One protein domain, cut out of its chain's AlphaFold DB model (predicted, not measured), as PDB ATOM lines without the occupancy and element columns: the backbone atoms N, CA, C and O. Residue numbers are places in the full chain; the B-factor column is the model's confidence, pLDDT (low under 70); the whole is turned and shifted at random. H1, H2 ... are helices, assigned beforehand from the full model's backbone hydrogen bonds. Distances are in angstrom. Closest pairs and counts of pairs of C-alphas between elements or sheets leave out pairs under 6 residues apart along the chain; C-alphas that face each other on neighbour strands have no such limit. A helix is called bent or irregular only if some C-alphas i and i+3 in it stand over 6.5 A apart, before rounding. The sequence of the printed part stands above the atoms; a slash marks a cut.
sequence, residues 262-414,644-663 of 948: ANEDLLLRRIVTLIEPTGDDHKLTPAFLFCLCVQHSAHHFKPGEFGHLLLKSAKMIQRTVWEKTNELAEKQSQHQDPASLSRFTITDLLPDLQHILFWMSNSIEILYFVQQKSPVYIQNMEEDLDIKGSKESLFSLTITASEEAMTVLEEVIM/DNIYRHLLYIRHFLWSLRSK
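Overview. This is residues 262 to 414 and 644 to 663 of the 948 residues of the protein "ras-associating and dilute domain-containing protein isoform X2" of Pogona vitticeps (central bearded dragon) (UniProt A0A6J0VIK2). Three long helices, H3, H5 and H6, run side by side to make a long rod; H2 packs along one side of it, on H3 and H5, with H1 next to H2, and H7 lies on the side of H1 and H2 away from the long helices, meeting H2 near the first residues of both and touching H1 with residues 653 to 660. Short H4 sits at one far end of the rod, and the link from H5 to H6 turns at the other. The printed part has 173 residues with seven named helices, H1 to H7 in chain order, and no named strand: all helix. H1, H2, H3, H5 and H6 form an up-and-down bundle, each running against the one before it. The whole is loose, with a radius of gyration of the C-alphas of 19.3 A and spans of 72 by 35 by 27 A.

Arrangement. Start at H5, residues 346 to 383, the longest helix; it has a kink of 48 degrees near residue 353. With residues 352 to 359 alone it touches residues 317 to 328 of H3, residues 305 to 333, at a shallow tilt of 12 degrees, opposite ways; look at the closest C-alphas, Leu 328 and Asp 352, 6.2 A apart. With residues 360 to 378 alone H5 touches H6, residues 392 to 414, its hairpin partner, closest at C-alphas Met 360 and Ile 413, 5.3 A. H3 and H6 touch, running the same way, with C-alphas Leu 311 and Ala 405 closest at 4.3 A. The hub is H2, residues 285 to 300, touching four helices; C-alphas Ala 287 and Asn 362 of H5 are its closest pair with H5, 5.2 A. It forms a hairpin with H3, and another with H1, residues 262 to 272. H7, residues 644 to 661, touches H2 at a steep tilt of 51 degrees, closest at C-alphas Thr 285 and Ile 646, 5.4 A. H4, residues 338 to 341, touches no helix. In H2, H6 and H7 every O i to N i+4 pair is within hydrogen-bond range, against 6 of 7 in H1, 24 of 25 in H3 and 28 of 34 in H5; H4 is too short for such a pair.

Along the chain. Find C-alpha 346 at (-39.947, 44.633, 9.846); H5 runs 53.9 A from there to C-alpha 383. H3 measures 42.2 A and H6 32.6 A. H1 begins at C-alpha 262, (-32.264, 9.324, 34.716), and H7 ends at C-alpha 661, (-36.103, 2.242, 27.953). H1 and H5 are irregular: C-alphas 262 and 265 are 7.7 A apart, and 348 and 351 7.0 A.

Size, cuts and confidence. The C-alphas farthest apart, Ala 339 and Ile 387, are 72.2 A apart. Residues 415 to 643 are not printed, and C-alphas 414 and 644 are 31.1 A apart across the cut. The link from H1 to H2 is long. Mean pLDDT of the printed part is 82.6; look for values under 70 at residue 303, residues 333 to 345, 383 to 394 and 662 to 663.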
ATOM      1  N   ALA A 262     -33.474   9.476  35.535       83.19
ATOM      2  CA  ALA A 262     -32.264   9.324  34.716       83.19
ATOM      3  C   ALA A 262     -32.403   9.832  33.261       83.19
ATOM      4  O   ALA A 262     -31.399  10.074  32.602       83.19
ATOM      5  N   ASN A 263     -33.632   9.997  32.758       86.75
ATOM      6  CA  ASN A 263     -33.925  10.496  31.410       86.75
ATOM      7  C   ASN A 263     -34.392  11.967  31.404       86.75
ATOM      8  O   ASN A 263     -34.740  12.484  30.344       86.75
ATOM      9  N   GLU A 264     -34.410  12.634  32.563       87.81
ATOM     10  CA  GLU A 264     -34.898  14.006  32.749       87.81
ATOM     11  C   GLU A 264     -34.204  15.007  31.813       87.81
ATOM     12  O   GLU A 264     -34.864  15.641  30.996       87.81
ATOM     13  N   ASP A 265     -32.874  15.099  31.853       87.62
ATOM     14  CA  ASP A 265     -32.093  16.021  31.020       87.62
ATOM     15  C   ASP A 265     -32.316  15.815  29.519       87.62
ATOM     16  O   ASP A 265     -32.364  16.781  28.756       87.62
ATOM     17  N   LEU A 266     -32.469  14.561  29.090       88.38
ATOM     18  CA  LEU A 266     -32.728  14.213  27.693       88.38
ATOM     19  C   LEU A 266     -34.155  14.588  27.281       88.38
ATOM     20  O   LEU A 266     -34.358  15.078  26.173       88.38
ATOM     21  N   LEU A 267     -35.132  14.397  28.171       90.25
ATOM     22  CA  LEU A 267     -36.522  14.804  27.974       90.25
ATOM     23  C   LEU A 267     -36.645  16.330  27.889       90.25
ATOM     24  O   LEU A 267     -37.201  16.838  26.920       90.25
ATOM     25  N   LEU A 268     -36.073  17.057  28.852       90.94
ATOM     26  CA  LEU A 268     -36.100  18.519  28.905       90.94
ATOM     27  C   LEU A 268     -35.443  19.147  27.664       90.94
ATOM     28  O   LEU A 268     -36.081  19.934  26.962       90.94
ATOM     29  N   ARG A 269     -34.216  18.726  27.315       89.94
ATOM     30  CA  ARG A 269     -33.534  19.178  26.084       89.94
ATOM     31  C   ARG A 269     -34.330  18.821  24.826       89.94
ATOM     32  O   ARG A 269     -34.313  19.583  23.856       89.94
ATOM     33  N   ARG A 270     -35.047  17.686  24.818       89.62
ATOM     34  CA  ARG A 270     -35.877  17.299  23.671       89.62
ATOM     35  C   ARG A 270     -37.163  18.113  23.559       89.62
ATOM     36  O   ARG A 270     -37.565  18.353  22.431       89.62
ATOM     37  N   ILE A 271     -37.762  18.570  24.662       90.69
ATOM     38  CA  ILE A 271     -38.936  19.465  24.655       90.69
ATOM     39  C   ILE A 271     -38.566  20.841  24.079       90.69
ATOM     40  O   ILE A 271     -39.263  21.328  23.193       90.69
ATOM     41  N   VAL A 272     -37.438  21.428  24.501       89.38
ATOM     42  CA  VAL A 272     -36.936  22.716  23.966       89.38
ATOM     43  C   VAL A 272     -36.655  22.655  22.463       89.38
ATOM     44  O   VAL A 272     -36.893  23.623  21.750       89.38
ATOM     45  N   THR A 273     -36.186  21.506  21.973       87.69
ATOM     46  CA  THR A 273     -35.857  21.270  20.554       87.69
ATOM     47  C   THR A 273     -36.955  20.515  19.792       87.69
ATOM     48  O   THR A 273     -36.680  19.919  18.747       87.69
ATOM     49  N   LEU A 274     -38.185  20.466  20.322       83.94
ATOM     50  CA  LEU A 274     -39.265  19.672  19.730       83.94
ATOM     51  C   LEU A 274     -39.960  20.378  18.568       83.94
ATOM     52  O   LEU A 274     -40.350  19.711  17.614       83.94
ATOM     53  N   ILE A 275     -40.145  21.694  18.684       84.81
ATOM     54  CA  ILE A 275     -40.949  22.513  17.774       84.81
ATOM     55  C   ILE A 275     -40.111  23.691  17.304       84.81
ATOM     56  O   ILE A 275     -39.595  24.466  18.108       84.81
ATOM     57  N   GLU A 276     -40.016  23.837  15.989       80.06
ATOM     58  CA  GLU A 276     -39.461  25.023  15.350       80.06
ATOM     59  C   GLU A 276     -40.526  26.134  15.384       80.06
ATOM     60  O   GLU A 276     -41.654  25.900  14.933       80.06
ATOM     61  N   PRO A 277     -40.232  27.345  15.906       79.00
ATOM     62  CA  PRO A 277     -41.220  28.425  15.985       79.00
ATOM     63  C   PRO A 277     -41.871  28.769  14.640       79.00
ATOM     64  O   PRO A 277     -43.046  29.121  14.618       79.00
ATOM     65  N   THR A 278     -41.168  28.558  13.528       76.25
ATOM     66  CA  THR A 278     -41.630  28.731  12.141       76.25
ATOM     67  C   THR A 278     -42.662  27.705  11.647       76.25
ATOM     68  O   THR A 278     -43.352  27.997  10.673       76.25
ATOM     69  N   GLY A 279     -42.780  26.520  12.262       79.44
ATOM     70  CA  GLY A 279     -43.626  25.419  11.767       79.44
ATOM     71  C   GLY A 279     -45.139  25.614  11.973       79.44
ATOM     72  O   GLY A 279     -45.571  26.559  12.628       79.44
ATOM     73  N   ASP A 280     -45.965  24.687  11.480       79.69
ATOM     74  CA  ASP A 280     -47.435  24.724  11.649       79.69
ATOM     75  C   ASP A 280     -47.925  24.181  13.016       79.69
ATOM     76  O   ASP A 280     -49.127  24.129  13.288       79.69
ATOM     77  N   ASP A 281     -47.010  23.761  13.893       83.81
ATOM     78  CA  ASP A 281     -47.340  23.129  15.174       83.81
ATOM     79  C   ASP A 281     -47.837  24.117  16.247       83.81
ATOM     80  O   ASP A 281     -47.479  25.298  16.279       83.81
ATOM     81  N   HIS A 282     -48.665  23.603  17.166       85.62
ATOM     82  CA  HIS A 282     -49.332  24.382  18.215       85.62
ATOM     83  C   HIS A 282     -48.310  25.008  19.183       85.62
ATOM     84  O   HIS A 282     -47.585  24.295  19.884       85.62
ATOM     85  N   LYS A 283     -48.272  26.343  19.265       89.25
ATOM     86  CA  LYS A 283     -47.134  27.094  19.833       89.25
ATOM     87  C   LYS A 283     -46.918  26.890  21.327       89.25
ATOM     88  O   LYS A 283     -45.773  26.851  21.764       89.25
ATOM     89  N   LEU A 284     -47.991  26.681  22.088       91.31
ATOM     90  CA  LEU A 284     -47.924  26.396  23.529       91.31
ATOM     91  C   LEU A 284     -47.631  24.925  23.894       91.31
ATOM     92  O   LEU A 284     -47.619  24.573  25.072       91.31
ATOM     93  N   THR A 285     -47.383  24.039  22.922       90.56
ATOM     94  CA  THR A 285     -47.068  22.623  23.203       90.56
ATOM     95  C   THR A 285     -45.878  22.424  24.162       90.56
ATOM     96  O   THR A 285     -45.982  21.537  25.012       90.56
ATOM     97  N   PRO A 286     -44.771  23.203  24.108       93.19
ATOM     98  CA  PRO A 286     -43.706  23.096  25.104       93.19
ATOM     99  C   PRO A 286     -44.215  23.350  26.524       93.19
ATOM    100  O   PRO A 286     -43.928  22.538  27.398       93.19
ATOM    101  N   ALA A 287     -45.020  24.395  26.752       93.50
ATOM    102  CA  ALA A 287     -45.630  24.675  28.050       93.50
ATOM    103  C   ALA A 287     -46.474  23.494  28.554       93.50
ATOM    104  O   ALA A 287     -46.219  22.999  29.648       93.50
ATOM    105  N   PHE A 288     -47.376  22.943  27.729       91.25
ATOM    106  CA  PHE A 288     -48.124  21.724  28.082       91.25
ATOM    107  C   PHE A 288     -47.202  20.556  28.482       91.25
ATOM    108  O   PHE A 288     -47.477  19.860  29.459       91.25
ATOM    109  N   LEU A 289     -46.095  20.336  27.762       90.88
ATOM    110  CA  LEU A 289     -45.144  19.260  28.062       90.88
ATOM    111  C   LEU A 289     -44.327  19.522  29.340       90.88
ATOM    112  O   LEU A 289     -44.153  18.596  30.130       90.88
ATOM    113  N   PHE A 290     -43.874  20.755  29.590       93.19
ATOM    114  CA  PHE A 290     -43.209  21.132  30.843       93.19
ATOM    115  C   PHE A 290     -44.150  20.983  32.046       93.19
ATOM    116  O   PHE A 290     -43.774  20.371  33.045       93.19
ATOM    117  N   CYS A 291     -45.391  21.463  31.938       91.75
ATOM    118  CA  CYS A 291     -46.398  21.335  32.989       91.75
ATOM    119  C   CYS A 291     -46.735  19.860  33.283       91.75
ATOM    120  O   CYS A 291     -46.853  19.487  34.450       91.75
ATOM    121  N   LEU A 292     -46.781  18.989  32.264       90.50
ATOM    122  CA  LEU A 292     -46.905  17.533  32.450       90.50
ATOM    123  C   LEU A 292     -45.672  16.899  33.113       90.50
ATOM    124  O   LEU A 292     -45.826  16.004  33.944       90.50
ATOM    125  N   CYS A 293     -44.455  17.354  32.794       91.06
ATOM    126  CA  CYS A 293     -43.239  16.908  33.483       91.06
ATOM    127  C   CYS A 293     -43.274  17.267  34.978       91.06
ATOM    128  O   CYS A 293     -42.960  16.421  35.817       91.06
ATOM    129  N   VAL A 294     -43.698  18.492  35.314       90.12
ATOM    130  CA  VAL A 294     -43.862  18.958  36.701       90.12
ATOM    131  C   VAL A 294     -44.967  18.175  37.416       90.12
ATOM    132  O   VAL A 294     -44.720  17.663  38.508       90.12
ATOM    133  N   GLN A 295     -46.137  17.988  36.790       90.00
ATOM    134  CA  GLN A 295     -47.233  17.183  37.347       90.00
ATOM    135  C   GLN A 295     -46.780  15.746  37.639       90.00
ATOM    136  O   GLN A 295     -47.002  15.256  38.743       90.00
ATOM    137  N   HIS A 296     -46.106  15.074  36.699       88.81
ATOM    138  CA  HIS A 296     -45.587  13.722  36.924       88.81
ATOM    139  C   HIS A 296     -44.569  13.683  38.073       88.81
ATOM    140  O   HIS A 296     -44.659  12.818  38.941       88.81
ATOM    141  N   SER A 297     -43.626  14.628  38.110       88.31
ATOM    142  CA  SER A 297     -42.609  14.703  39.166       88.31
ATOM    143  C   SER A 297     -43.232  14.864  40.556       88.31
ATOM    144  O   SER A 297     -42.881  14.115  41.466       88.31
ATOM    145  N   ALA A 298     -44.227  15.746  40.698       85.94
ATOM    146  CA  ALA A 298     -44.941  15.969  41.955       85.94
ATOM    147  C   ALA A 298     -45.703  14.729  42.473       85.94
ATOM    148  O   ALA A 298     -45.819  14.559  43.681       85.94
ATOM    149  N   HIS A 299     -46.197  13.851  41.587       85.12
ATOM    150  CA  HIS A 299     -46.971  12.659  41.977       85.12
ATOM    151  C   HIS A 299     -46.150  11.356  42.051       85.12
ATOM    152  O   HIS A 299     -46.627  10.374  42.620       85.12
ATOM    153  N   HIS A 300     -44.954  11.301  41.448       81.56
ATOM    154  CA  HIS A 300     -44.200  10.047  41.284       81.56
ATOM    155  C   HIS A 300     -42.732  10.088  41.734       81.56
ATOM    156  O   HIS A 300     -42.132   9.020  41.889       81.56
ATOM    157  N   PHE A 301     -42.121  11.262  41.922       83.50
ATOM    158  CA  PHE A 301     -40.745  11.372  42.426       83.50
ATOM    159  C   PHE A 301     -40.728  11.659  43.939       83.50
ATOM    160  O   PHE A 301     -41.762  11.663  44.603       83.50
ATOM    161  N   LYS A 302     -39.534  11.804  44.527       76.25
ATOM    162  CA  LYS A 302     -39.413  12.070  45.968       76.25
ATOM    163  C   LYS A 302     -39.904  13.489  46.301       76.25
ATOM    164  O   LYS A 302     -39.744  14.384  45.467       76.25
ATOM    165  N   PRO A 303     -40.400  13.718  47.533       68.62
ATOM    166  CA  PRO A 303     -40.736  15.049  48.029       68.62
ATOM    167  C   PRO A 303     -39.621  16.067  47.749       68.62
ATOM    168  O   PRO A 303     -38.481  15.874  48.169       68.62
ATOM    169  N   GLY A 304     -39.968  17.115  47.000       70.31
ATOM    170  CA  GLY A 304     -39.094  18.235  46.633       70.31
ATOM    171  C   GLY A 304     -38.333  18.133  45.308       70.31
ATOM    172  O   GLY A 304     -37.864  19.147  44.796       70.31
ATOM    173  N   GLU A 305     -38.289  16.961  44.670       81.56
ATOM    174  CA  GLU A 305     -37.612  16.794  43.370       81.56
ATOM    175  C   GLU A 305     -38.269  17.632  42.252       81.56
ATOM    176  O   GLU A 305     -37.599  18.044  41.302       81.56
ATOM    177  N   PHE A 306     -39.572  17.927  42.361       87.06
ATOM    178  CA  PHE A 306     -40.292  18.717  41.357       87.06
ATOM    179  C   PHE A 306     -39.859  20.194  41.326       87.06
ATOM    180  O   PHE A 306     -39.840  20.780  40.245       87.06
ATOM    181  N   GLY A 307     -39.465  20.778  42.466       86.56
ATOM    182  CA  GLY A 307     -38.969  22.160  42.529       86.56
ATOM    183  C   GLY A 307     -37.640  22.305  41.788       86.56
ATOM    184  O   GLY A 307     -37.471  23.200  40.962       86.56
ATOM    185  N   HIS A 308     -36.727  21.347  41.977       89.19
ATOM    186  CA  HIS A 308     -35.469  21.294  41.227       89.19
ATOM    187  C   HIS A 308     -35.683  21.042  39.724       89.19
ATOM    188  O   HIS A 308     -35.040  21.697  38.903       89.19
ATOM    189  N   LEU A 309     -36.611  20.151  39.345       90.88
ATOM    190  CA  LEU A 309     -37.004  19.932  37.945       90.88
ATOM    191  C   LEU A 309     -37.532  21.217  37.287       90.88
ATOM    192  O   LEU A 309     -37.198  21.526  36.139       90.88
ATOM    193  N   LEU A 310     -38.369  21.958  38.012       92.50
ATOM    194  CA  LEU A 310     -38.961  23.204  37.552       92.50
ATOM    195  C   LEU A 310     -37.894  24.296  37.375       92.50
ATOM    196  O   LEU A 310     -37.797  24.874  36.295       92.50
ATOM    197  N   LEU A 311     -37.032  24.507  38.374       92.88
ATOM    198  CA  LEU A 311     -35.911  25.451  38.309       92.88
ATOM    199  C   LEU A 311     -34.956  25.149  37.148       92.88
ATOM    200  O   LEU A 311     -34.536  26.046  36.415       92.88
ATOM    201  N   LYS A 312     -34.651  23.868  36.933       93.00
ATOM    202  CA  LYS A 312     -33.833  23.383  35.815       93.00
ATOM    203  C   LYS A 312     -34.500  23.623  34.457       93.00
ATOM    204  O   LYS A 312     -33.807  23.927  33.488       93.00
ATOM    205  N   SER A 313     -35.828  23.531  34.395       93.75
ATOM    206  CA  SER A 313     -36.615  23.866  33.204       93.75
ATOM    207  C   SER A 313     -36.585  25.375  32.926       93.75
ATOM    208  O   SER A 313     -36.240  25.776  31.815       93.75
ATOM    209  N   ALA A 314     -36.825  26.209  33.943       95.75
ATOM    210  CA  ALA A 314     -36.764  27.670  33.849       95.75
ATOM    211  C   ALA A 314     -35.375  28.161  33.390       95.75
ATOM    212  O   ALA A 314     -35.264  28.836  32.368       95.75
ATOM    213  N   LYS A 315     -34.295  27.711  34.045       94.44
ATOM    214  CA  LYS A 315     -32.897  28.034  33.682       94.44
ATOM    215  C   LYS A 315     -32.437  27.457  32.338       94.44
ATOM    216  O   LYS A 315     -31.375  27.817  31.834       94.44
ATOM    217  N   MET A 316     -33.180  26.523  31.750       94.31
ATOM    218  CA  MET A 316     -32.934  26.049  30.386       94.31
ATOM    219  C   MET A 316     -33.643  26.945  29.363       94.31
ATOM    220  O   MET A 316     -33.003  27.354  28.401       94.31
ATOM    221  N   ILE A 317     -34.902  27.326  29.613       94.56
ATOM    222  CA  ILE A 317     -35.633  28.306  28.792       94.56
ATOM    223  C   ILE A 317     -34.889  29.653  28.775       94.56
ATOM    224  O   ILE A 317     -34.673  30.213  27.704       94.56
ATOM    225  N   GLN A 318     -34.421  30.128  29.937       95.50
ATOM    226  CA  GLN A 318     -33.641  31.364  30.080       95.50
ATOM    227  C   GLN A 318     -32.400  31.381  29.176       95.50
ATOM    228  O   GLN A 318     -32.179  32.353  28.457       95.50
ATOM    229  N   ARG A 319     -31.628  30.285  29.141       94.00
ATOM    230  CA  ARG A 319     -30.454  30.161  28.260       94.00
ATOM    231  C   ARG A 319     -30.830  30.125  26.782       94.00
ATOM    232  O   ARG A 319     -30.235  30.862  26.010       94.00
ATOM    233  N   THR A 320     -31.854  29.365  26.394       92.25
ATOM    234  CA  THR A 320     -32.322  29.326  24.995       92.25
ATOM    235  C   THR A 320     -32.823  30.690  24.505       92.25
ATOM    236  O   THR A 320     -32.606  31.046  23.348       92.25
ATOM    237  N   VAL A 321     -33.459  31.478  25.378       93.06
ATOM    238  CA  VAL A 321     -33.839  32.869  25.089       93.06
ATOM    239  C   VAL A 321     -32.606  33.763  24.948       93.06
ATOM    240  O   VAL A 321     -32.507  34.498  23.971       93.06
ATOM    241  N   TRP A 322     -31.652  33.678  25.878       91.19
ATOM    242  CA  TRP A 322     -30.415  34.466  25.856       91.19
ATOM    243  C   TRP A 322     -29.574  34.200  24.597       91.19
ATOM    244  O   TRP A 322     -29.181  35.136  23.906       91.19
ATOM    245  N   GLU A 323     -29.373  32.927  24.246       90.69
ATOM    246  CA  GLU A 323     -28.706  32.483  23.014       90.69
ATOM    247  C   GLU A 323     -29.356  33.114  21.769       90.69
ATOM    248  O   GLU A 323     -28.671  33.731  20.952       90.69
ATOM    249  N   LYS A 324     -30.689  33.045  21.655       87.94
ATOM    250  CA  LYS A 324     -31.427  33.576  20.496       87.94
ATOM    251  C   LYS A 324     -31.463  35.105  20.434       87.94
ATOM    252  O   LYS A 324     -31.421  35.658  19.337       87.94
ATOM    253  N   THR A 325     -31.492  35.800  21.571       88.38
ATOM    254  CA  THR A 325     -31.390  37.267  21.589       88.38
ATOM    255  C   THR A 325     -29.981  37.742  21.222       88.38
ATOM    256  O   THR A 325     -29.854  38.738  20.510       88.38
ATOM    257  N   ASN A 326     -28.929  37.020  21.623       86.88
ATOM    258  CA  ASN A 326     -27.557  37.340  21.217       86.88
ATOM    259  C   ASN A 326     -27.349  37.132  19.710       86.88
ATOM    260  O   ASN A 326     -26.806  38.015  19.053       86.88
ATOM    261  N   GLU A 327     -27.868  36.042  19.129       86.44
ATOM    262  CA  GLU A 327     -27.868  35.837  17.669       86.44
ATOM    263  C   GLU A 327     -28.547  36.997  16.914       86.44
ATOM    264  O   GLU A 327     -28.061  37.426  15.866       86.44
ATOM    265  N   LEU A 328     -29.649  37.543  17.442       84.06
ATOM    266  CA  LEU A 328     -30.304  38.733  16.887       84.06
ATOM    267  C   LEU A 328     -29.439  39.997  17.059       84.06
ATOM    268  O   LEU A 328     -29.281  40.763  16.107       84.06
ATOM    269  N   ALA A 329     -28.830  40.210  18.226       83.50
ATOM    270  CA  ALA A 329     -27.941  41.347  18.465       83.50
ATOM    271  C   ALA A 329     -26.708  41.336  17.534       83.50
ATOM    272  O   ALA A 329     -26.335  42.378  16.992       83.50
ATOM    273  N   GLU A 330     -26.123  40.162  17.275       83.31
ATOM    274  CA  GLU A 330     -25.002  39.973  16.343       83.31
ATOM    275  C   GLU A 330     -25.390  40.238  14.880       83.31
ATOM    276  O   GLU A 330     -24.633  40.881  14.150       83.31
ATOM    277  N   LYS A 331     -26.584  39.820  14.439       77.88
ATOM    278  CA  LYS A 331     -27.119  40.197  13.114       77.88
ATOM    279  C   LYS A 331     -27.343  41.707  13.000       77.88
ATOM    280  O   LYS A 331     -27.152  42.294  11.940       77.88
ATOM    281  N   GLN A 332     -27.758  42.348  14.090       73.25
ATOM    282  CA  GLN A 332     -28.087  43.775  14.121       73.25
ATOM    283  C   GLN A 332     -26.858  44.690  14.201       73.25
ATOM    284  O   GLN A 332     -26.924  45.818  13.708       73.25
ATOM    285  N   SER A 333     -25.738  44.235  14.773       68.12
ATOM    286  CA  SER A 333     -24.484  45.004  14.798       68.12
ATOM    287  C   SER A 333     -23.819  45.096  13.417       68.12
ATOM    288  O   SER A 333     -23.192  46.105  13.105       68.12
ATOM    289  N   GLN A 334     -24.046  44.108  12.545       62.50
ATOM    290  CA  GLN A 334     -23.578  44.093  11.150       62.50
ATOM    291  C   GLN A 334     -24.306  45.109  10.239       62.50
ATOM    292  O   GLN A 334     -23.891  45.331   9.103       62.50
ATOM    293  N   HIS A 335     -25.370  45.757  10.731       60.00
ATOM    294  CA  HIS A 335     -26.202  46.717   9.992       60.00
ATOM    295  C   HIS A 335     -26.275  48.097  10.679       60.00
ATOM    296  O   HIS A 335     -27.339  48.708  10.776       60.00
ATOM    297  N   GLN A 336     -25.143  48.598  11.191       57.03
ATOM    298  CA  GLN A 336     -25.071  49.919  11.837       57.03
ATOM    299  C   GLN A 336     -24.986  51.111  10.862       57.03
ATOM    300  O   GLN A 336     -25.216  52.245  11.283       57.03
ATOM    301  N   ASP A 337     -24.712  50.896   9.569       57.81
ATOM    302  CA  ASP A 337     -24.631  51.989   8.589       57.81
ATOM    303  C   ASP A 337     -25.971  52.746   8.469       57.81
ATOM    304  O   ASP A 337     -26.998  52.105   8.210       57.81
ATOM    305  N   PRO A 338     -26.002  54.096   8.519       53.50
ATOM    306  CA  PRO A 338     -27.243  54.874   8.403       53.50
ATOM    307  C   PRO A 338     -28.050  54.602   7.123       53.50
ATOM    308  O   PRO A 338     -29.279  54.618   7.138       53.50
ATOM    309  N   ALA A 339     -27.367  54.295   6.014       56.50
ATOM    310  CA  ALA A 339     -27.989  53.923   4.740       56.50
ATOM    311  C   ALA A 339     -28.422  52.439   4.661       56.50
ATOM    312  O   ALA A 339     -29.046  52.031   3.678       56.50
ATOM    313  N   SER A 340     -28.087  51.623   5.665       57.34
ATOM    314  CA  SER A 340     -28.619  50.266   5.846       57.34
ATOM    315  C   SER A 340     -29.835  50.268   6.778       57.34
ATOM    316  O   SER A 340     -30.837  49.631   6.464       57.34
ATOM    317  N   LEU A 341     -29.824  51.094   7.832       55.59
ATOM    318  CA  LEU A 341     -30.961  51.282   8.744       55.59
ATOM    319  C   LEU A 341     -32.223  51.788   8.023       55.59
ATOM    320  O   LEU A 341     -33.322  51.348   8.342       55.59
ATOM    321  N   SER A 342     -32.081  52.639   7.000       53.81
ATOM    322  CA  SER A 342     -33.201  53.088   6.153       53.81
ATOM    323  C   SER A 342     -33.728  52.033   5.168       53.81
ATOM    324  O   SER A 342     -34.783  52.234   4.566       53.81
ATOM    325  N   ARG A 343     -33.019  50.908   5.007       56.66
ATOM    326  CA  ARG A 343     -33.467  49.727   4.252       56.66
ATOM    327  C   ARG A 343     -33.983  48.603   5.150       56.66
ATOM    328  O   ARG A 343     -34.575  47.669   4.625       56.66
ATOM    329  N   PHE A 344     -33.760  48.674   6.463       61.38
ATOM    330  CA  PHE A 344     -34.143  47.619   7.393       61.38
ATOM    331  C   PHE A 344     -35.663  47.596   7.595       61.38
ATOM    332  O   PHE A 344     -36.248  48.536   8.139       61.38
ATOM    333  N   THR A 345     -36.316  46.524   7.152       67.19
ATOM    334  CA  THR A 345     -37.772  46.374   7.218       67.19
ATOM    335  C   THR A 345     -38.187  45.443   8.354       67.19
ATOM    336  O   THR A 345     -37.448  44.547   8.759       67.19
ATOM    337  N   ILE A 346     -39.421  45.585   8.853       73.69
ATOM    338  CA  ILE A 346     -39.947  44.633   9.846       73.69
ATOM    339  C   ILE A 346     -40.034  43.198   9.293       73.69
ATOM    340  O   ILE A 346     -39.976  42.247  10.062       73.69
ATOM    341  N   THR A 347     -40.110  43.019   7.971       76.06
ATOM    342  CA  THR A 347     -40.025  41.703   7.320       76.06
ATOM    343  C   THR A 347     -38.662  41.024   7.487       76.06
ATOM    344  O   THR A 347     -38.628  39.799   7.545       76.06
ATOM    345  N   ASP A 348     -37.577  41.788   7.648       77.00
ATOM    346  CA  ASP A 348     -36.236  41.255   7.938       77.00
ATOM    347  C   ASP A 348     -36.086  40.901   9.428       77.00
ATOM    348  O   ASP A 348     -35.441  39.919   9.785       77.00
ATOM    349  N   LEU A 349     -36.734  41.680  10.302       78.62
ATOM    350  CA  LEU A 349     -36.786  41.464  11.755       78.62
ATOM    351  C   LEU A 349     -37.710  40.300  12.168       78.62
ATOM    352  O   LEU A 349     -37.546  39.711  13.239       78.62
ATOM    353  N   LEU A 350     -38.704  39.993  11.331       78.88
ATOM    354  CA  LEU A 350     -39.786  39.057  11.623       78.88
ATOM    355  C   LEU A 350     -39.293  37.682  12.106       78.88
ATOM    356  O   LEU A 350     -39.767  37.261  13.159       78.88
ATOM    357  N   PRO A 351     -38.366  36.982  11.415       81.25
ATOM    358  CA  PRO A 351     -37.954  35.626  11.789       81.25
ATOM    359  C   PRO A 351     -37.277  35.541  13.161       81.25
ATOM    360  O   PRO A 351     -37.470  34.566  13.880       81.25
ATOM    361  N   ASP A 352     -36.522  36.564  13.557       80.31
ATOM    362  CA  ASP A 352     -35.778  36.543  14.817       80.31
ATOM    363  C   ASP A 352     -36.683  36.822  16.027       80.31
ATOM    364  O   ASP A 352     -36.586  36.143  17.053       80.31
ATOM    365  N   LEU A 353     -37.656  37.734  15.888       87.88
ATOM    366  CA  LEU A 353     -38.659  37.968  16.935       87.88
ATOM    367  C   LEU A 353     -39.562  36.751  17.189       87.88
ATOM    368  O   LEU A 353     -40.076  36.608  18.299       87.88
ATOM    369  N   GLN A 354     -39.743  35.850  16.215       90.69
ATOM    370  CA  GLN A 354     -40.555  34.635  16.389       90.69
ATOM    371  C   GLN A 354     -40.035  33.752  17.529       90.69
ATOM    372  O   GLN A 354     -40.829  33.269  18.334       90.69
ATOM    373  N   HIS A 355     -38.715  33.579  17.646       89.38
ATOM    374  CA  HIS A 355     -38.111  32.783  18.718       89.38
ATOM    375  C   HIS A 355     -38.310  33.420  20.102       89.38
ATOM    376  O   HIS A 355     -38.575  32.712  21.075       89.38
ATOM    377  N   ILE A 356     -38.226  34.751  20.180       92.44
ATOM    378  CA  ILE A 356     -38.386  35.519  21.422       92.44
ATOM    379  C   ILE A 356     -39.856  35.490  21.880       92.44
ATOM    380  O   ILE A 356     -40.139  35.136  23.023       92.44
ATOM    381  N   LEU A 357     -40.805  35.763  20.975       93.56
ATOM    382  CA  LEU A 357     -42.248  35.730  21.260       93.56
ATOM    383  C   LEU A 357     -42.758  34.320  21.605       93.56
ATOM    384  O   LEU A 357     -43.590  34.171  22.502       93.56
ATOM    385  N   PHE A 358     -42.241  33.285  20.935       94.44
ATOM    386  CA  PHE A 358     -42.560  31.881  21.219       94.44
ATOM    387  C   PHE A 358     -42.220  31.499  22.663       94.44
ATOM    388  O   PHE A 358     -43.063  30.932  23.367       94.44
ATOM    389  N   TRP A 359     -41.014  31.838  23.130       94.62
ATOM    390  CA  TRP A 359     -40.618  31.557  24.509       94.62
ATOM    391  C   TRP A 359     -41.293  32.478  25.521       94.62
ATOM    392  O   TRP A 359     -41.696  31.984  26.568       94.62
ATOM    393  N   MET A 360     -41.538  33.753  25.193       95.19
ATOM    394  CA  MET A 360     -42.342  34.648  26.034       95.19
ATOM    395  C   MET A 360     -43.724  34.045  26.330       95.19
ATOM    396  O   MET A 360     -44.115  33.943  27.492       95.19
ATOM    397  N   SER A 361     -44.448  33.579  25.302       94.81
ATOM    398  CA  SER A 361     -45.788  33.010  25.504       94.81
ATOM    399  C   SER A 361     -45.774  31.681  26.259       94.81
ATOM    400  O   SER A 361     -46.671  31.436  27.064       94.81
ATOM    401  N   ASN A 362     -44.770  30.827  26.030       95.12
ATOM    402  CA  ASN A 362     -44.633  29.580  26.785       95.12
ATOM    403  C   ASN A 362     -44.279  29.852  28.259       95.12
ATOM    404  O   ASN A 362     -44.873  29.234  29.139       95.12
ATOM    405  N   SER A 363     -43.385  30.803  28.552       96.25
ATOM    406  CA  SER A 363     -43.032  31.179  29.928       96.25
ATOM    407  C   SER A 363     -44.209  31.777  30.701       96.25
ATOM    408  O   SER A 363     -44.381  31.430  31.865       96.25
ATOM    409  N   ILE A 364     -45.049  32.608  30.065       94.69
ATOM    410  CA  ILE A 364     -46.275  33.167  30.675       94.69
ATOM    411  C   ILE A 364     -47.215  32.048  31.159       94.69
ATOM    412  O   ILE A 364     -47.687  32.077  32.295       94.69
ATOM    413  N   GLU A 365     -47.464  31.042  30.318       94.31
ATOM    414  CA  GLU A 365     -48.344  29.911  30.647       94.31
ATOM    415  C   GLU A 365     -47.729  28.973  31.706       94.31
ATOM    416  O   GLU A 365     -48.426  28.537  32.623       94.31
ATOM    417  N   ILE A 366     -46.417  28.698  31.632       94.62
ATOM    418  CA  ILE A 366     -45.707  27.883  32.637       94.62
ATOM    419  C   ILE A 366     -45.717  28.584  34.002       94.62
ATOM    420  O   ILE A 366     -46.022  27.939  35.004       94.62
ATOM    421  N   LEU A 367     -45.419  29.886  34.054       94.12
ATOM    422  CA  LEU A 367     -45.402  30.669  35.292       94.12
ATOM    423  C   LEU A 367     -46.762  30.620  35.998       94.12
ATOM    424  O   LEU A 367     -46.824  30.295  37.183       94.12
ATOM    425  N   TYR A 368     -47.855  30.858  35.271       92.19
ATOM    426  CA  TYR A 368     -49.195  30.784  35.850       92.19
ATOM    427  C   TYR A 368     -49.554  29.368  36.320       92.19
ATOM    428  O   TYR A 368     -50.086  29.196  37.417       92.19
ATOM    429  N   PHE A 369     -49.218  28.330  35.542       91.56
ATOM    430  CA  PHE A 369     -49.411  26.944  35.978       91.56
ATOM    431  C   PHE A 369     -48.677  26.661  37.300       91.56
ATOM    432  O   PHE A 369     -49.251  26.045  38.199       91.56
ATOM    433  N   VAL A 370     -47.438  27.140  37.450       90.88
ATOM    434  CA  VAL A 370     -46.656  27.012  38.690       90.88
ATOM    435  C   VAL A 370     -47.325  27.756  39.843       90.88
ATOM    436  O   VAL A 370     -47.554  27.145  40.885       90.88
ATOM    437  N   GLN A 371     -47.695  29.025  39.654       90.56
ATOM    438  CA  GLN A 371     -48.365  29.841  40.672       90.56
ATOM    439  C   GLN A 371     -49.664  29.183  41.178       90.56
ATOM    440  O   GLN A 371     -49.947  29.212  42.373       90.56
ATOM    441  N   GLN A 372     -50.432  28.534  40.292       88.06
ATOM    442  CA  GLN A 372     -51.689  27.859  40.645       88.06
ATOM    443  C   GLN A 372     -51.510  26.442  41.217       88.06
ATOM    444  O   GLN A 372     -52.328  26.002  42.026       88.06
ATOM    445  N   LYS A 373     -50.501  25.678  40.774       86.62
ATOM    446  CA  LYS A 373     -50.366  24.244  41.107       86.62
ATOM    447  C   LYS A 373     -49.276  23.932  42.126       86.62
ATOM    448  O   LYS A 373     -49.444  22.972  42.872       86.62
ATOM    449  N   SER A 374     -48.200  24.718  42.201       86.38
ATOM    450  CA  SER A 374     -47.104  24.468  43.149       86.38
ATOM    451  C   SER A 374     -47.577  24.471  44.614       86.38
ATOM    452  O   SER A 374     -47.292  23.492  45.305       86.38
ATOM    453  N   PRO A 375     -48.399  25.438  45.086       86.19
ATOM    454  CA  PRO A 375     -48.923  25.403  46.456       86.19
ATOM    455  C   PRO A 375     -49.755  24.146  46.742       86.19
ATOM    456  O   PRO A 375     -49.621  23.546  47.803       86.19
ATOM    457  N   VAL A 376     -50.560  23.698  45.770       86.38
ATOM    458  CA  VAL A 376     -51.390  22.486  45.886       86.38
ATOM    459  C   VAL A 376     -50.529  21.221  45.944       86.38
ATOM    460  O   VAL A 376     -50.818  20.319  46.722       86.38
ATOM    461  N   TYR A 377     -49.453  21.141  45.157       84.12
ATOM    462  CA  TYR A 377     -48.522  20.012  45.219       84.12
ATOM    463  C   TYR A 377     -47.742  19.978  46.541       84.12
ATOM    464  O   TYR A 377     -47.565  18.901  47.103       84.12
ATOM    465  N   ILE A 378     -47.340  21.138  47.072       82.56
ATOM    466  CA  ILE A 378     -46.671  21.243  48.377       82.56
ATOM    467  C   ILE A 378     -47.627  20.835  49.508       82.56
ATOM    468  O   ILE A 378     -47.242  20.012  50.333       82.56
ATOM    469  N   GLN A 379     -48.875  21.318  49.505       81.81
ATOM    470  CA  GLN A 379     -49.881  20.950  50.509       81.81
ATOM    471  C   GLN A 379     -50.230  19.453  50.454       81.81
ATOM    472  O   GLN A 379     -50.214  18.787  51.485       81.81
ATOM    473  N   ASN A 380     -50.477  18.889  49.267       79.56
ATOM    474  CA  ASN A 380     -50.742  17.452  49.131       79.56
ATOM    475  C   ASN A 380     -49.566  16.610  49.663       79.56
ATOM    476  O   ASN A 380     -49.776  15.594  50.319       79.56
ATOM    477  N   MET A 381     -48.323  17.047  49.414       72.00
ATOM    478  CA  MET A 381     -47.123  16.419  49.971       72.00
ATOM    479  C   MET A 381     -46.999  16.594  51.492       72.00
ATOM    480  O   MET A 381     -46.376  15.755  52.128       72.00
ATOM    481  N   GLU A 382     -47.542  17.654  52.088       71.38
ATOM    482  CA  GLU A 382     -47.598  17.821  53.545       71.38
ATOM    483  C   GLU A 382     -48.602  16.836  54.167       71.38
ATOM    484  O   GLU A 382     -48.247  16.104  55.094       71.38
ATOM    485  N   GLU A 383     -49.800  16.728  53.585       68.81
ATOM    486  CA  GLU A 383     -50.864  15.809  54.017       68.81
ATOM    487  C   GLU A 383     -50.462  14.321  53.886       68.81
ATOM    488  O   GLU A 383     -50.696  13.537  54.809       68.81
ATOM    489  N   ASP A 384     -49.780  13.925  52.801       64.25
ATOM    490  CA  ASP A 384     -49.260  12.555  52.604       64.25
ATOM    491  C   ASP A 384     -48.059  12.204  53.516       64.25
ATOM    492  O   ASP A 384     -47.644  11.040  53.588       64.25
ATOM    493  N   LEU A 385     -47.453  13.185  54.202       63.88
ATOM    494  CA  LEU A 385     -46.198  13.020  54.947       63.88
ATOM    495  C   LEU A 385     -46.305  13.316  56.449       63.88
ATOM    496  O   LEU A 385     -45.271  13.579  57.074       63.88
ATOM    497  N   ASP A 386     -47.470  13.184  57.080       55.19
ATOM    498  CA  ASP A 386     -47.545  13.244  58.546       55.19
ATOM    499  C   ASP A 386     -46.779  12.067  59.198       55.19
ATOM    500  O   ASP A 386     -47.190  10.911  59.117       55.19
ATOM    501  N   ILE A 387     -45.596  12.376  59.761       53.22
ATOM    502  CA  ILE A 387     -44.808  11.666  60.797       53.22
ATOM    503  C   ILE A 387     -43.381  12.258  60.819       53.22
ATOM    504  O   ILE A 387     -42.629  12.114  59.852       53.22
ATOM    505  N   LYS A 388     -42.987  12.832  61.967       48.12
ATOM    506  CA  LYS A 388     -41.635  13.314  62.363       48.12
ATOM    507  C   LYS A 388     -41.004  14.464  61.545       48.12
ATOM    508  O   LYS A 388     -40.696  14.335  60.362       48.12
ATOM    509  N   GLY A 389     -40.665  15.542  62.261       52.03
ATOM    510  CA  GLY A 389     -40.049  16.785  61.770       52.03
ATOM    511  C   GLY A 389     -38.577  16.692  61.344       52.03
ATOM    512  O   GLY A 389     -37.734  17.415  61.854       52.03
ATOM    513  N   SER A 390     -38.264  15.822  60.382       54.69
ATOM    514  CA  SER A 390     -37.038  15.910  59.561       54.69
ATOM    515  C   SER A 390     -37.352  16.448  58.153       54.69
ATOM    516  O   SER A 390     -36.614  16.185  57.204       54.69
ATOM    517  N   LYS A 391     -38.507  17.109  58.002       57.91
ATOM    518  CA  LYS A 391     -39.181  17.368  56.718       57.91
ATOM    519  C   LYS A 391     -39.271  18.853  56.357       57.91
ATOM    520  O   LYS A 391     -39.257  19.172  55.175       57.91
ATOM    521  N   GLU A 392     -39.269  19.745  57.348       62.44
ATOM    522  CA  GLU A 392     -39.305  21.208  57.164       62.44
ATOM    523  C   GLU A 392     -38.197  21.712  56.225       62.44
ATOM    524  O   GLU A 392     -38.448  22.557  55.372       62.44
ATOM    525  N   SER A 393     -36.991  21.137  56.303       67.56
ATOM    526  CA  SER A 393     -35.881  21.475  55.405       67.56
ATOM    527  C   SER A 393     -36.120  21.052  53.953       67.56
ATOM    528  O   SER A 393     -35.714  21.769  53.044       67.56
ATOM    529  N   LEU A 394     -36.805  19.929  53.706       68.69
ATOM    530  CA  LEU A 394     -37.167  19.504  52.350       68.69
ATOM    531  C   LEU A 394     -38.274  20.392  51.777       68.69
ATOM    532  O   LEU A 394     -38.167  20.816  50.629       68.69
ATOM    533  N   PHE A 395     -39.293  20.735  52.571       74.00
ATOM    534  CA  PHE A 395     -40.322  21.691  52.152       74.00
ATOM    535  C   PHE A 395     -39.720  23.072  51.869       74.00
ATOM    536  O   PHE A 395     -39.954  23.612  50.794       74.00
ATOM    537  N   SER A 396     -38.858  23.592  52.750       79.50
ATOM    538  CA  SER A 396     -38.134  24.852  52.539       79.50
ATOM    539  C   SER A 396     -37.305  24.840  51.248       79.50
ATOM    540  O   SER A 396     -37.467  25.741  50.432       79.50
ATOM    541  N   LEU A 397     -36.500  23.798  50.997       81.19
ATOM    542  CA  LEU A 397     -35.746  23.660  49.741       81.19
ATOM    543  C   LEU A 397     -36.660  23.598  48.504       81.19
ATOM    544  O   LEU A 397     -36.319  24.150  47.462       81.19
ATOM    545  N   THR A 398     -37.830  22.960  48.621       84.25
ATOM    546  CA  THR A 398     -38.826  22.867  47.538       84.25
ATOM    547  C   THR A 398     -39.458  24.220  47.229       84.25
ATOM    548  O   THR A 398     -39.613  24.570  46.058       84.25
ATOM    549  N   ILE A 399     -39.816  24.970  48.276       85.75
ATOM    550  CA  ILE A 399     -40.387  26.315  48.192       85.75
ATOM    551  C   ILE A 399     -39.364  27.245  47.542       85.75
ATOM    552  O   ILE A 399     -39.636  27.754  46.461       85.75
ATOM    553  N   THR A 400     -38.149  27.345  48.093       88.81
ATOM    554  CA  THR A 400     -37.089  28.209  47.552       88.81
ATOM    555  C   THR A 400     -36.735  27.866  46.102       88.81
ATOM    556  O   THR A 400     -36.633  28.770  45.280       88.81
ATOM    557  N   ALA A 401     -36.621  26.583  45.737       88.56
ATOM    558  CA  ALA A 401     -36.369  26.196  44.344       88.56
ATOM    559  C   ALA A 401     -37.547  26.518  43.402       88.56
ATOM    560  O   ALA A 401     -37.334  26.774  42.219       88.56
ATOM    561  N   SER A 402     -38.786  26.516  43.907       89.12
ATOM    562  CA  SER A 402     -39.973  26.902  43.131       89.12
ATOM    563  C   SER A 402     -40.095  28.421  42.986       89.12
ATOM    564  O   SER A 402     -40.448  28.896  41.912       89.12
ATOM    565  N   GLU A 403     -39.771  29.180  44.034       91.69
ATOM    566  CA  GLU A 403     -39.707  30.646  44.029       91.69
ATOM    567  C   GLU A 403     -38.619  31.142  43.072       91.69
ATOM    568  O   GLU A 403     -38.914  31.930  42.178       91.69
ATOM    569  N   GLU A 404     -37.403  30.592  43.161       94.38
ATOM    570  CA  GLU A 404     -36.298  30.881  42.236       94.38
ATOM    571  C   GLU A 404     -36.662  30.533  40.779       94.38
ATOM    572  O   GLU A 404     -36.247  31.206  39.835       94.38
ATOM    573  N   ALA A 405     -37.478  29.495  40.562       94.00
ATOM    574  CA  ALA A 405     -37.956  29.157  39.227       94.00
ATOM    575  C   ALA A 405     -39.019  30.135  38.707       94.00
ATOM    576  O   ALA A 405     -39.044  30.415  37.509       94.00
ATOM    577  N   MET A 406     -39.883  30.658  39.586       93.69
ATOM    578  CA  MET A 406     -40.839  31.707  39.230       93.69
ATOM    579  C   MET A 406     -40.108  33.005  38.885       93.69
ATOM    580  O   MET A 406     -40.366  33.543  37.812       93.69
ATOM    581  N   THR A 407     -39.131  33.450  39.685       95.06
ATOM    582  CA  THR A 407     -38.368  34.673  39.372       95.06
ATOM    583  C   THR A 407     -37.591  34.548  38.061       95.06
ATOM    584  O   THR A 407     -37.622  35.471  37.256       95.06
ATOM    585  N   VAL A 408     -36.978  33.392  37.768       96.19
ATOM    586  CA  VAL A 408     -36.314  33.149  36.469       96.19
ATOM    587  C   VAL A 408     -37.305  33.169  35.294       96.19
ATOM    588  O   VAL A 408     -36.968  33.651  34.211       96.19
ATOM    589  N   LEU A 409     -38.536  32.674  35.466       95.75
ATOM    590  CA  LEU A 409     -39.574  32.782  34.431       95.75
ATOM    591  C   LEU A 409     -40.056  34.229  34.258       95.75
ATOM    592  O   LEU A 409     -40.241  34.668  33.125       95.75
ATOM    593  N   GLU A 410     -40.213  34.981  35.347       94.81
ATOM    594  CA  GLU A 410     -40.573  36.402  35.322       94.81
ATOM    595  C   GLU A 410     -39.492  37.236  34.620       94.81
ATOM    596  O   GLU A 410     -39.816  37.953  33.673       94.81
ATOM    597  N   GLU A 411     -38.213  37.061  34.975       94.19
ATOM    598  CA  GLU A 411     -37.056  37.646  34.279       94.19
ATOM    599  C   GLU A 411     -37.102  37.379  32.770       94.19
ATOM    600  O   GLU A 411     -36.947  38.304  31.971       94.19
ATOM    601  N   VAL A 412     -37.361  36.131  32.362       95.44
ATOM    602  CA  VAL A 412     -37.480  35.762  30.945       95.44
ATOM    603  C   VAL A 412     -38.629  36.504  30.265       95.44
ATOM    604  O   VAL A 412     -38.450  36.991  29.150       95.44
ATOM    605  N   ILE A 413     -39.795  36.628  30.903       94.62
ATOM    606  CA  ILE A 413     -40.945  37.349  30.329       94.62
ATOM    607  C   ILE A 413     -40.638  38.851  30.223       94.62
ATOM    608  O   ILE A 413     -40.907  39.447  29.182       94.62
ATOM    609  N   MET A 414     -40.022  39.456  31.246       92.62
ATOM    610  CA  MET A 414     -39.656  40.878  31.222       92.62
ATOM    611  C   MET A 414     -38.611  41.161  30.136       92.62
ATOM    612  O   MET A 414     -38.786  42.077  29.334       92.62
ATOM    613  N   ASP A 644     -55.252  18.115  18.825       79.12
ATOM    614  CA  ASP A 644     -54.676  16.903  18.234       79.12
ATOM    615  C   ASP A 644     -53.157  17.046  17.989       79.12
ATOM    616  O   ASP A 644     -52.433  16.055  18.115       79.12
ATOM    617  N   ASN A 645     -52.638  18.248  17.706       82.25
ATOM    618  CA  ASN A 645     -51.204  18.499  17.530       82.25
ATOM    619  C   ASN A 645     -50.434  18.408  18.854       82.25
ATOM    620  O   ASN A 645     -49.384  17.761  18.890       82.25
ATOM    621  N   ILE A 646     -50.956  18.963  19.957       83.44
ATOM    622  CA  ILE A 646     -50.355  18.796  21.297       83.44
ATOM    623  C   ILE A 646     -50.318  17.299  21.648       83.44
ATOM    624  O   ILE A 646     -49.292  16.768  22.081       83.44
ATOM    625  N   TYR A 647     -51.417  16.582  21.389       81.81
ATOM    626  CA  TYR A 647     -51.508  15.149  21.665       81.81
ATOM    627  C   TYR A 647     -50.540  14.312  20.805       81.81
ATOM    628  O   TYR A 647     -49.915  13.377  21.311       81.81
ATOM    629  N   ARG A 648     -50.335  14.665  19.527       84.44
ATOM    630  CA  ARG A 648     -49.318  14.039  18.657       84.44
ATOM    631  C   ARG A 648     -47.900  14.218  19.205       84.44
ATOM    632  O   ARG A 648     -47.134  13.253  19.205       84.44
ATOM    633  N   HIS A 649     -47.566  15.398  19.722       82.44
ATOM    634  CA  HIS A 649     -46.266  15.656  20.347       82.44
ATOM    635  C   HIS A 649     -46.083  14.897  21.664       82.44
ATOM    636  O   HIS A 649     -45.022  14.312  21.887       82.44
ATOM    637  N   LEU A 650     -47.129  14.789  22.489       83.56
ATOM    638  CA  LEU A 650     -47.113  13.934  23.679       83.56
ATOM    639  C   LEU A 650     -46.886  12.452  23.316       83.56
ATOM    640  O   LEU A 650     -46.088  11.775  23.967       83.56
ATOM    641  N   LEU A 651     -47.525  11.940  22.257       81.88
ATOM    642  CA  LEU A 651     -47.276  10.581  21.758       81.88
ATOM    643  C   LEU A 651     -45.835  10.401  21.251       81.88
ATOM    644  O   LEU A 651     -45.212   9.382  21.557       81.88
ATOM    645  N   TYR A 652     -45.282  11.384  20.534       85.75
ATOM    646  CA  TYR A 652     -43.882  11.366  20.095       85.75
ATOM    647  C   TYR A 652     -42.910  11.321  21.283       85.75
ATOM    648  O   TYR A 652     -42.019  10.471  21.313       85.75
ATOM    649  N   ILE A 653     -43.111  12.169  22.296       85.94
ATOM    650  CA  ILE A 653     -42.294  12.186  23.517       85.94
ATOM    651  C   ILE A 653     -42.399  10.856  24.280       85.94
ATOM    652  O   ILE A 653     -41.384  10.311  24.718       85.94
ATOM    653  N   ARG A 654     -43.595  10.260  24.375       83.06
ATOM    654  CA  ARG A 654     -43.780   8.931  24.985       83.06
ATOM    655  C   ARG A 654     -43.068   7.822  24.201       83.06
ATOM    656  O   ARG A 654     -42.493   6.927  24.818       83.06
ATOM    657  N   HIS A 655     -43.040   7.891  22.868       80.19
ATOM    658  CA  HIS A 655     -42.251   6.975  22.037       80.19
ATOM    659  C   HIS A 655     -40.736   7.192  22.203       80.19
ATOM    660  O   HIS A 655     -39.990   6.222  22.323       80.19
ATOM    661  N   PHE A 656     -40.274   8.444  22.279       84.50
ATOM    662  CA  PHE A 656     -38.875   8.782  22.567       84.50
ATOM    663  C   PHE A 656     -38.418   8.178  23.904       84.50
ATOM    664  O   PHE A 656     -37.437   7.433  23.928       84.50
ATOM    665  N   LEU A 657     -39.178   8.389  24.984       84.12
ATOM    666  CA  LEU A 657     -38.912   7.810  26.308       84.12
ATOM    667  C   LEU A 657     -38.936   6.272  26.301       84.12
ATOM    668  O   LEU A 657     -38.072   5.634  26.905       84.12
ATOM    669  N   TRP A 658     -39.869   5.654  25.570       79.19
ATOM    670  CA  TRP A 658     -39.875   4.202  25.367       79.19
ATOM    671  C   TRP A 658     -38.625   3.712  24.617       79.19
ATOM    672  O   TRP A 658     -38.066   2.675  24.970       79.19
ATOM    673  N   SER A 659     -38.127   4.479  23.641       79.69
ATOM    674  CA  SER A 659     -36.899   4.152  22.905       79.69
ATOM    675  C   SER A 659     -35.619   4.268  23.748       79.69
ATOM    676  O   SER A 659     -34.621   3.629  23.426       79.69
ATOM    677  N   LEU A 660     -35.632   5.059  24.829       78.25
ATOM    678  CA  LEU A 660     -34.551   5.086  25.822       78.25
ATOM    679  C   LEU A 660     -34.621   3.833  26.713       78.25
ATOM    680  O   LEU A 660     -33.625   3.128  26.863       78.25
ATOM    681  N   ARG A 661     -35.824   3.480  27.191       71.50
ATOM    682  CA  ARG A 661     -36.103   2.242  27.953       71.50
ATOM    683  C   ARG A 661     -35.791   0.945  27.193       71.50
ATOM    684  O   ARG A 661     -35.602  -0.088  27.829       71.50
ATOM    685  N   SER A 662     -35.764   0.962  25.859       57.66
ATOM    686  CA  SER A 662     -35.374  -0.198  25.040       57.66
ATOM    687  C   SER A 662     -33.877  -0.265  24.713       57.66
ATOM    688  O   SER A 662     -33.426  -1.286  24.197       57.66
ATOM    689  N   LYS A 663     -33.106   0.788  25.020       50.94
ATOM    690  CA  LYS A 663     -31.652   0.871  24.784       50.94
ATOM    691  C   LYS A 663     -30.806   0.599  26.027       50.94
ATOM    692  O   LYS A 663     -29.606   0.376  25.890       50.94
TER     693      LYS A 663